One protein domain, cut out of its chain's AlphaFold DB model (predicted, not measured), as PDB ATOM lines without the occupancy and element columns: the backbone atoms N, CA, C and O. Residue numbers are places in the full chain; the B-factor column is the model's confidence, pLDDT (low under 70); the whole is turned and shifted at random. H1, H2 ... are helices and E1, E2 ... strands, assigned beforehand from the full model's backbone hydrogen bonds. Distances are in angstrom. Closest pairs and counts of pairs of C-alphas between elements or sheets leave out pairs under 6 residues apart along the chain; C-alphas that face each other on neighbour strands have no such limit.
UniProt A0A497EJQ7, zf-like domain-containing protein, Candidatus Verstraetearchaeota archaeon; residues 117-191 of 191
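Overview. This is residues 117 to 191 of the 191 residues of the protein "zf-like domain-containing protein" of Candidatus Verstraetearchaeota archaeon (UniProt A0A497EJQ7). The domain is one strongly twisted sheet of seven strands with E5 in its middle: the hairpin of E3 and E4 makes one end, E6, E7 and E2 the other, and E1 runs beside E5 on the side away from E3 and E6. The short helix H1 packs over E6. The 75 printed residues, mostly strand in class, run E1, H1, E2, E3, E4, E5, E6, E7; the branched sheet is mixed, antiparallel but for E1 with E5. The whole is compact, with a radius of gyration of the C-alphas of 11.9 A and spans of 33 by 23 by 20 A.

Arrangement. E1, residues 121 to 123, is parallel to E5, residues 168 to 174, at 46 degrees, with N 169 and O 122 2.8 A apart. H1, residues 125 to 129, is on the sheet at a height of 7.1 A, over E6, residues 177 to 182; their closest C-alphas, Pro 126 and Tyr 182, are 6.0 A apart. In H1 the O i to N i+4 pair is within hydrogen-bond range. E2, residues 134 to 136, is antiparallel to E7, residues 185 to 190, with N 135 and O 188 2.8 A apart. E3, residues 142 to 148, and E4, residues 151 to 158, form a hairpin, with N 144 and O 156 2.9 A apart. E5 lies on the other side of E3, antiparallel, with N 143 and O 170 2.9 A apart. E5, E6 and E7 form a meander, each strand the antiparallel neighbour of the one before, with N 172 and O 179 2.8 A apart, and N 178 and O 189 2.8 A apart.

Along the chain. E1 begins at C-alpha 121 (-3.677, -3.480, 5.382). E3 spans 19.6 A, E4 20.1 A, E5 18.6 A, E6 14.5 A and E7 16.0 A, ending at C-alpha 190 (9.105, 2.482, 25.991).

Size, cuts and confidence. The C-alphas farthest apart, Asp 138 and Asp 149, are 35.7 A apart. The printed part has no cut, no link is long, and no printed residue is under 70 in pLDDT.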
ATOM      1  N   ILE A 117      -6.967   1.786   8.029       97.06
ATOM      2  CA  ILE A 117      -6.739   0.962   6.840       97.06
ATOM      3  C   ILE A 117      -5.858   1.743   5.864       97.06
ATOM      4  O   ILE A 117      -6.237   2.824   5.412       97.06
ATOM      5  N   VAL A 118      -4.706   1.178   5.507       94.19
ATOM      6  CA  VAL A 118      -3.765   1.734   4.528       94.19
ATOM      7  C   VAL A 118      -3.460   0.661   3.492       94.19
ATOM      8  O   VAL A 118      -2.970  -0.413   3.830       94.19
ATOM      9  N   ASN A 119      -3.788   0.933   2.227       91.75
ATOM     10  CA  ASN A 119      -3.568   0.015   1.098       91.75
ATOM     11  C   ASN A 119      -4.103  -1.413   1.342       91.75
ATOM     12  O   ASN A 119      -3.462  -2.400   0.999       91.75
ATOM     13  N   GLY A 120      -5.277  -1.527   1.975       94.44
ATOM     14  CA  GLY A 120      -5.906  -2.816   2.303       94.44
ATOM     15  C   GLY A 120      -5.332  -3.522   3.538       94.44
ATOM     16  O   GLY A 120      -5.900  -4.514   3.984       94.44
ATOM     17  N   SER A 121      -4.257  -2.997   4.126       97.50
ATOM     18  CA  SER A 121      -3.677  -3.480   5.382       97.50
ATOM     19  C   SER A 121      -4.218  -2.683   6.567       97.50
ATOM     20  O   SER A 121      -4.484  -1.487   6.449       97.50
ATOM     21  N   TYR A 122      -4.386  -3.332   7.717       98.44
ATOM     22  CA  TYR A 122      -4.892  -2.685   8.927       98.44
ATOM     23  C   TYR A 122      -3.754  -2.292   9.856       98.44
ATOM     24  O   TYR A 122      -3.127  -3.140  10.489       98.44
ATOM     25  N   ASP A 123      -3.482  -0.997   9.925       98.44
ATOM     26  CA  ASP A 123      -2.427  -0.427  10.742       98.44
ATOM     27  C   ASP A 123      -2.881  -0.229  12.191       98.44
ATOM     28  O   ASP A 123      -3.682   0.651  12.508       98.44
ATOM     29  N   LEU A 124      -2.327  -1.056  13.078       98.62
ATOM     30  CA  LEU A 124      -2.482  -1.014  14.529       98.62
ATOM     31  C   LEU A 124      -1.271  -0.403  15.246       98.62
ATOM     32  O   LEU A 124      -1.190  -0.457  16.478       98.62
ATOM     33  N   MET A 125      -0.336   0.218  14.529       98.25
ATOM     34  CA  MET A 125       0.699   1.030  15.164       98.25
ATOM     35  C   MET A 125       0.110   2.222  15.942       98.25
ATOM     36  O   MET A 125       0.498   2.394  17.101       98.25
ATOM     37  N   PRO A 126      -0.868   3.000  15.426       98.38
ATOM     38  CA  PRO A 126      -1.421   4.137  16.159       98.38
ATOM     39  C   PRO A 126      -1.947   3.834  17.575       98.38
ATOM     40  O   PRO A 126      -1.490   4.505  18.504       98.38
ATOM     41  N   PRO A 127      -2.816   2.828  17.820       98.31
ATOM     42  CA  PRO A 127      -3.275   2.522  19.181       98.31
ATOM     43  C   PRO A 127      -2.160   2.006  20.112       98.31
ATOM     44  O   PRO A 127      -2.267   2.135  21.336       98.31
ATOM     45  N   ASN A 128      -1.072   1.453  19.562       98.25
ATOM     46  CA  ASN A 128       0.099   1.062  20.348       98.25
ATOM     47  C   ASN A 128       0.920   2.263  20.840       98.25
ATOM     48  O   ASN A 128       1.519   2.158  21.904       98.25
ATOM     49  N   PHE A 129       0.933   3.379  20.101       98.12
ATOM     50  CA  PHE A 129       1.687   4.594  20.445       98.12
ATOM     51  C   PHE A 129       0.831   5.715  21.054       98.12
ATOM     52  O   PHE A 129       1.372   6.718  21.519       98.12
ATOM     53  N   TYR A 130      -0.496   5.575  21.046       97.44
ATOM     54  CA  TYR A 130      -1.421   6.620  21.481       97.44
ATOM     55  C   TYR A 130      -1.165   7.077  22.920       97.44
ATOM     56  O   TYR A 130      -1.193   6.259  23.843       97.44
ATOM     57  N   GLU A 131      -0.948   8.388  23.069       95.88
ATOM     58  CA  GLU A 131      -0.635   9.083  24.327       95.88
ATOM     59  C   GLU A 131       0.639   8.605  25.042       95.88
ATOM     60  O   GLU A 131       0.854   8.928  26.209       95.88
ATOM     61  N   LEU A 132       1.514   7.873  24.353       95.94
ATOM     62  CA  LEU A 132       2.822   7.515  24.888       95.94
ATOM     63  C   LEU A 132       3.885   8.531  24.469       95.94
ATOM     64  O   LEU A 132       3.844   9.092  23.374       95.94
ATOM     65  N   GLU A 133       4.877   8.728  25.334       96.81
ATOM     66  CA  GLU A 133       6.093   9.448  24.970       96.81
ATOM     67  C   GLU A 133       6.934   8.597  24.011       96.81
ATOM     68  O   GLU A 133       7.130   7.396  24.223       96.81
ATOM     69  N   TYR A 134       7.445   9.222  22.953       97.44
ATOM     70  CA  TYR A 134       8.266   8.558  21.949       97.44
ATOM     71  C   TYR A 134       9.419   9.445  21.485       97.44
ATOM     72  O   TYR A 134       9.361  10.674  21.553       97.44
ATOM     73  N   LEU A 135      10.466   8.795  20.986       97.88
ATOM     74  CA  LEU A 135      11.596   9.422  20.314       97.88
ATOM     75  C   LEU A 135      11.462   9.201  18.811       97.88
ATOM     76  O   LEU A 135      11.163   8.093  18.371       97.88
ATOM     77  N   GLU A 136      11.700  10.247  18.026       98.00
ATOM     78  CA  GLU A 136      11.879  10.107  16.584       98.00
ATOM     79  C   GLU A 136      13.230   9.444  16.296       98.00
ATOM     80  O   GLU A 136      14.242   9.763  16.927       98.00
ATOM     81  N   VAL A 137      13.243   8.508  15.350       97.31
ATOM     82  CA  VAL A 137      14.447   7.801  14.897       97.31
ATOM     83  C   VAL A 137      14.544   7.869  13.377       97.31
ATOM     84  O   VAL A 137      13.530   7.967  12.696       97.31
ATOM     85  N   ASP A 138      15.750   7.764  12.814       96.12
ATOM     86  CA  ASP A 138      15.940   7.889  11.359       96.12
ATOM     87  C   ASP A 138      15.199   6.803  10.559       96.12
ATOM     88  O   ASP A 138      14.728   7.031   9.444       96.12
ATOM     89  N   LYS A 139      15.157   5.583  11.106       95.00
ATOM     90  CA  LYS A 139      14.540   4.407  10.485       95.00
ATOM     91  C   LYS A 139      14.249   3.333  11.523       95.00
ATOM     92  O   LYS A 139      15.012   3.158  12.472       95.00
ATOM     93  N   THR A 140      13.212   2.543  11.279       96.25
ATOM     94  CA  THR A 140      12.955   1.294  12.003       96.25
ATOM     95  C   THR A 140      12.191   0.308  11.122       96.25
ATOM     96  O   THR A 140      11.709   0.660  10.047       96.25
ATOM     97  N   GLU A 141      12.110  -0.934  11.577       96.62
ATOM     98  CA  GLU A 141      11.210  -1.958  11.057       96.62
ATOM     99  C   GLU A 141       9.945  -2.033  11.923       96.62
ATOM    100  O   GLU A 141       9.920  -1.566  13.065       96.62
ATOM    101  N   PHE A 142       8.905  -2.637  11.364       97.50
ATOM    102  CA  PHE A 142       7.672  -3.028  12.043       97.50
ATOM    103  C   PHE A 142       7.184  -4.358  11.458       97.50
ATOM    104  O   PHE A 142       7.813  -4.924  10.557       97.50
ATOM    105  N   LEU A 143       6.116  -4.917  12.021       98.50
ATOM    106  CA  LEU A 143       5.650  -6.253  11.672       98.50
ATOM    107  C   LEU A 143       4.424  -6.185  10.773       98.50
ATOM    108  O   LEU A 143       3.459  -5.500  11.097       98.50
ATOM    109  N   ALA A 144       4.447  -6.969   9.699       98.50
ATOM    110  CA  ALA A 144       3.271  -7.337   8.930       98.50
ATOM    111  C   ALA A 144       2.818  -8.739   9.350       98.50
ATOM    112  O   ALA A 144       3.583  -9.711   9.282       98.50
ATOM    113  N   VAL A 145       1.587  -8.831   9.842       98.62
ATOM    114  CA  VAL A 145       1.005 -10.039  10.422       98.62
ATOM    115  C   VAL A 145      -0.146 -10.508   9.549       98.62
ATOM    116  O   VAL A 145      -1.153  -9.819   9.405       98.62
ATOM    117  N   LYS A 146      -0.030 -11.719   9.005       98.31
ATOM    118  CA  LYS A 146      -1.149 -12.375   8.331       98.31
ATOM    119  C   LYS A 146      -1.983 -13.119   9.359       98.31
ATOM    120  O   LYS A 146      -1.477 -14.026  10.029       98.31
ATOM    121  N   LEU A 147      -3.252 -12.747   9.454       97.06
ATOM    122  CA  LEU A 147      -4.231 -13.371  10.331       97.06
ATOM    123  C   LEU A 147      -5.311 -14.044   9.489       97.06
ATOM    124  O   LEU A 147      -5.769 -13.483   8.498       97.06
ATOM    125  N   ASP A 148      -5.707 -15.242   9.893       95.00
ATOM    126  CA  ASP A 148      -6.832 -15.967   9.309       95.00
ATOM    127  C   ASP A 148      -7.567 -16.690  10.437       95.00
ATOM    128  O   ASP A 148      -6.941 -17.391  11.231       95.00
ATOM    129  N   ASP A 149      -8.867 -16.414  10.549       92.31
ATOM    130  CA  ASP A 149      -9.755 -16.839  11.639       92.31
ATOM    131  C   ASP A 149      -9.112 -16.766  13.039       92.31
ATOM    132  O   ASP A 149      -8.969 -17.761  13.745       92.31
ATOM    133  N   PHE A 150      -8.690 -15.562  13.449       95.12
ATOM    134  CA  PHE A 150      -8.081 -15.293  14.766       95.12
ATOM    135  C   PHE A 150      -6.729 -16.001  15.010       95.12
ATOM    136  O   PHE A 150      -6.146 -15.869  16.091       95.12
ATOM    137  N   GLU A 151      -6.170 -16.691  14.012       95.44
ATOM    138  CA  GLU A 151      -4.875 -17.360  14.092       95.44
ATOM    139  C   GLU A 151      -3.802 -16.649  13.269       95.44
ATOM    140  O   GLU A 151      -3.988 -16.307  12.100       95.44
ATOM    141  N   ILE A 152      -2.623 -16.475  13.870       97.88
ATOM    142  CA  ILE A 152      -1.462 -15.905  13.186       97.88
ATOM    143  C   ILE A 152      -0.894 -16.951  12.225       97.88
ATOM    144  O   ILE A 152      -0.424 -18.005  12.654       97.88
ATOM    145  N   LYS A 153      -0.901 -16.647  10.925       97.44
ATOM    146  CA  LYS A 153      -0.365 -17.533   9.879       97.44
ATOM    147  C   LYS A 153       1.075 -17.192   9.511       97.44
ATOM    148  O   LYS A 153       1.872 -18.093   9.264       97.44
ATOM    149  N   SER A 154       1.429 -15.910   9.504       97.38
ATOM    150  CA  SER A 154       2.806 -15.464   9.280       97.38
ATOM    151  C   SER A 154       3.069 -14.111   9.920       97.38
ATOM    152  O   SER A 154       2.165 -13.293  10.068       97.38
ATOM    153  N   VAL A 155       4.332 -13.879  10.264       98.19
ATOM    154  CA  VAL A 155       4.844 -12.596  10.743       98.19
ATOM    155  C   VAL A 155       6.098 -12.286   9.941       98.19
ATOM    156  O   VAL A 155       7.002 -13.122   9.862       98.19
ATOM    157  N   ARG A 156       6.145 -11.105   9.330       97.56
ATOM    158  CA  ARG A 156       7.290 -10.615   8.554       97.56
ATOM    159  C   ARG A 156       7.716  -9.258   9.096       97.56
ATOM    160  O   ARG A 156       6.867  -8.488   9.532       97.56
ATOM    161  N   LYS A 157       9.013  -8.961   9.056       97.75
ATOM    162  CA  LYS A 157       9.516  -7.603   9.290       97.75
ATOM    163  C   LYS A 157       9.511  -6.837   7.971       97.75
ATOM    164  O   LYS A 157       9.969  -7.380   6.968       97.75
ATOM    165  N   ILE A 158       9.019  -5.606   7.999       97.50
ATOM    166  CA  ILE A 158       8.984  -4.684   6.859       97.50
ATOM    167  C   ILE A 158       9.462  -3.295   7.295       97.50
ATOM    168  O   ILE A 158       9.502  -2.991   8.491       97.50
ATOM    169  N   LYS A 159       9.866  -2.465   6.331       95.19
ATOM    170  CA  LYS A 159      10.383  -1.100   6.549       95.19
ATOM    171  C   LYS A 159       9.446  -0.042   5.992       95.19
ATOM    172  O   LYS A 159       9.448   1.092   6.476       95.19
ATOM    173  N   ASP A 160       8.651  -0.412   4.997       94.12
ATOM    174  CA  ASP A 160       7.642   0.442   4.406       94.12
ATOM    175  C   ASP A 160       6.259  -0.210   4.412       94.12
ATOM    176  O   ASP A 160       6.117  -1.412   4.218       94.12
ATOM    177  N   ILE A 161       5.232   0.611   4.630       93.81
ATOM    178  CA  ILE A 161       3.830   0.176   4.684       93.81
ATOM    179  C   ILE A 161       3.395  -0.356   3.313       93.81
ATOM    180  O   ILE A 161       2.579  -1.268   3.237       93.81
ATOM    181  N   GLU A 162       3.998   0.152   2.240       93.50
ATOM    182  CA  GLU A 162       3.786  -0.312   0.867       93.50
ATOM    183  C   GLU A 162       4.241  -1.770   0.632       93.50
ATOM    184  O   GLU A 162       3.854  -2.377  -0.362       93.50
ATOM    185  N   GLU A 163       5.041  -2.363   1.531       95.44
ATOM    186  CA  GLU A 163       5.447  -3.780   1.462       95.44
ATOM    187  C   GLU A 163       4.380  -4.752   2.012       95.44
ATOM    188  O   GLU A 163       4.580  -5.975   2.004       95.44
ATOM    189  N   ALA A 164       3.290  -4.221   2.569       94.69
ATOM    190  CA  ALA A 164       2.233  -4.999   3.196       94.69
ATOM    191  C   ALA A 164       1.191  -5.491   2.183       94.69
ATOM    192  O   ALA A 164       0.742  -4.741   1.317       94.69
ATOM    193  N   GLU A 165       0.744  -6.738   2.339       93.81
ATOM    194  CA  GLU A 165      -0.196  -7.381   1.413       93.81
ATOM    195  C   GLU A 165      -1.479  -7.833   2.128       93.81
ATOM    196  O   GLU A 165      -1.665  -9.019   2.411       93.81
ATOM    197  N   ASN A 166      -2.389  -6.889   2.401       95.00
ATOM    198  CA  ASN A 166      -3.615  -7.118   3.188       95.00
ATOM    199  C   ASN A 166      -3.314  -7.782   4.545       95.00
ATOM    200  O   ASN A 166      -3.920  -8.784   4.931       95.00
ATOM    201  N   GLU A 167      -2.318  -7.244   5.246       98.00
ATOM    202  CA  GLU A 167      -1.835  -7.736   6.536       98.00
ATOM    203  C   GLU A 167      -2.222  -6.762   7.659       98.00
ATOM    204  O   GLU A 167      -2.681  -5.645   7.427       98.00
ATOM    205  N   ILE A 168      -2.035  -7.180   8.906       98.69
ATOM    206  CA  ILE A 168      -2.170  -6.309  10.074       98.69
ATOM    207  C   ILE A 168      -0.783  -5.772  10.411       98.69
ATOM    208  O   ILE A 168       0.153  -6.551  10.605       98.69
ATOM    209  N   LEU A 169      -0.643  -4.451  10.479       98.75
ATOM    210  CA  LEU A 169       0.624  -3.795  10.782       98.75
ATOM    211  C   LEU A 169       0.690  -3.468  12.258       98.75
ATOM    212  O   LEU A 169      -0.209  -2.837  12.805       98.75
ATOM    213  N   ILE A 170       1.745  -3.918  12.921       98.69
ATOM    214  CA  ILE A 170       1.937  -3.699  14.354       98.69
ATOM    215  C   ILE A 170       3.389  -3.295  14.593       98.69
ATOM    216  O   ILE A 170       4.255  -3.648  13.788       98.69
ATOM    217  N   PRO A 171       3.705  -2.602  15.698       98.50
ATOM    218  CA  PRO A 171       5.089  -2.272  16.001       98.50
ATOM    219  C   PRO A 171       5.977  -3.524  16.091       98.50
ATOM    220  O   PRO A 171       5.527  -4.636  16.395       98.50
ATOM    221  N   GLU A 172       7.271  -3.354  15.874       98.06
ATOM    222  CA  GLU A 172       8.239  -4.323  16.369       98.06
ATOM    223  C   GLU A 172       8.414  -4.129  17.880       98.06
ATOM    224  O   GLU A 172       8.337  -3.002  18.365       98.06
ATOM    225  N   LYS A 173       8.614  -5.214  18.633       97.69
ATOM    226  CA  LYS A 173       8.852  -5.173  20.080       97.69
ATOM    227  C   LYS A 173      10.155  -5.878  20.428       97.69
ATOM    228  O   LYS A 173      10.321  -7.060  20.134       97.69
ATOM    229  N   GLU A 174      11.012  -5.186  21.168       96.06
ATOM    230  CA  GLU A 174      12.240  -5.713  21.753       96.06
ATOM    231  C   GLU A 174      12.273  -5.386  23.252       96.06
ATOM    232  O   GLU A 174      12.464  -4.246  23.681       96.06
ATOM    233  N   GLY A 175      12.040  -6.398  24.093       94.81
ATOM    234  CA  GLY A 175      11.919  -6.192  25.536       94.81
ATOM    235  C   GLY A 175      10.759  -5.251  25.879       94.81
ATOM    236  O   GLY A 175       9.598  -5.613  25.683       94.81
ATOM    237  N   ARG A 176      11.083  -4.070  26.418       95.94
ATOM    238  CA  ARG A 176      10.137  -2.988  26.766       95.94
ATOM    239  C   ARG A 176      10.096  -1.862  25.735       95.94
ATOM    240  O   ARG A 176       9.490  -0.832  25.985       95.94
ATOM    241  N   ILE A 177      10.777  -2.029  24.612       97.75
ATOM    242  CA  ILE A 177      10.824  -1.034  23.551       97.75
ATOM    243  C   ILE A 177       9.940  -1.512  22.408       97.75
ATOM    244  O   ILE A 177      10.017  -2.677  22.019       97.75
ATOM    245  N   ILE A 178       9.106  -0.618  21.887       98.31
ATOM    246  CA  ILE A 178       8.351  -0.822  20.655       98.31
ATOM    247  C   ILE A 178       8.758   0.215  19.612       98.31
ATOM    248  O   ILE A 178       9.016   1.373  19.946       98.31
ATOM    249  N   ARG A 179       8.823  -0.202  18.348       98.44
ATOM    250  CA  ARG A 179       9.248   0.641  17.226       98.44
ATOM    251  C   ARG A 179       8.323   0.487  16.032       98.44
ATOM    252  O   ARG A 179       7.827  -0.603  15.765       98.44
ATOM    253  N   GLY A 180       8.087   1.568  15.306       97.81
ATOM    254  CA  GLY A 180       7.230   1.542  14.124       97.81
ATOM    255  C   GLY A 180       7.031   2.922  13.518       97.81
ATOM    256  O   GLY A 180       7.824   3.830  13.763       97.81
ATOM    257  N   LYS A 181       5.970   3.076  12.724       96.62
ATOM    258  CA  LYS A 181       5.526   4.367  12.197       96.62
ATOM    259  C   LYS A 181       4.387   4.931  13.044       96.62
ATOM    260  O   LYS A 181       3.436   4.226  13.368       96.62
ATOM    261  N   TYR A 182       4.459   6.218  13.364       96.75
ATOM    262  CA  TYR A 182       3.377   6.949  14.019       96.75
ATOM    263  C   TYR A 182       3.375   8.408  13.566       96.75
ATOM    264  O   TYR A 182       4.417   9.058  13.560       96.75
ATOM    265  N   LYS A 183       2.210   8.928  13.154       94.19
ATOM    266  CA  LYS A 183       2.047  10.312  12.655       94.19
ATOM    267  C   LYS A 183       3.053  10.697  11.550       94.19
ATOM    268  O   LYS A 183       3.521  11.828  11.491       94.19
ATOM    269  N   GLY A 184       3.385   9.743  10.677       92.81
ATOM    270  CA  GLY A 184       4.333   9.929   9.571       92.81
ATOM    271  C   GLY A 184       5.816   9.842   9.954       92.81
ATOM    272  O   GLY A 184       6.661   9.904   9.066       92.81
ATOM    273  N   LEU A 185       6.135   9.659  11.236       96.50
ATOM    274  CA  LEU A 185       7.500   9.541  11.748       96.50
ATOM    275  C   LEU A 185       7.840   8.081  12.045       96.50
ATOM    276  O   LEU A 185       6.960   7.295  12.400       96.50
ATOM    277  N   PHE A 186       9.121   7.733  11.957       98.12
ATOM    278  CA  PHE A 186       9.630   6.526  12.598       98.12
ATOM    279  C   PHE A 186       9.868   6.829  14.074       98.12
ATOM    280  O   PHE A 186      10.534   7.806  14.414       98.12
ATOM    281  N   VAL A 187       9.302   6.000  14.946       98.25
ATOM    282  CA  VAL A 187       9.298   6.252  16.385       98.25
ATOM    283  C   VAL A 187       9.778   5.045  17.175       98.25
ATOM    284  O   VAL A 187       9.557   3.894  16.788       98.25
ATOM    285  N   GLU A 188      10.401   5.330  18.311       98.00
ATOM    286  CA  GLU A 188      10.722   4.385  19.372       98.00
ATOM    287  C   GLU A 188      10.015   4.820  20.661       98.00
ATOM    288  O   GLU A 188      10.087   5.980  21.062       98.00
ATOM    289  N   CYS A 189       9.336   3.889  21.325       97.06
ATOM    290  CA  CYS A 189       8.601   4.137  22.560       97.06
ATOM    291  C   CYS A 189       8.903   3.045  23.592       97.06
ATOM    292  O   CYS A 189       9.081   1.875  23.241       97.06
ATOM    293  N   ARG A 190       8.954   3.419  24.875       96.25
ATOM    294  CA  ARG A 190       9.105   2.482  25.991       96.25
ATOM    295  C   ARG A 190       7.757   2.218  26.658       96.25
ATOM    296  O   ARG A 190       7.089   3.162  27.065       96.25
ATOM    297  N   ILE A 191       7.424   0.940  26.820       93.38
ATOM    298  CA  ILE A 191       6.201   0.424  27.457       93.38
ATOM    299  C   ILE A 191       6.486  -0.398  28.719       93.38
ATOM    300  O   ILE A 191       7.645  -0.847  28.925       93.38
TER     301      ILE A 191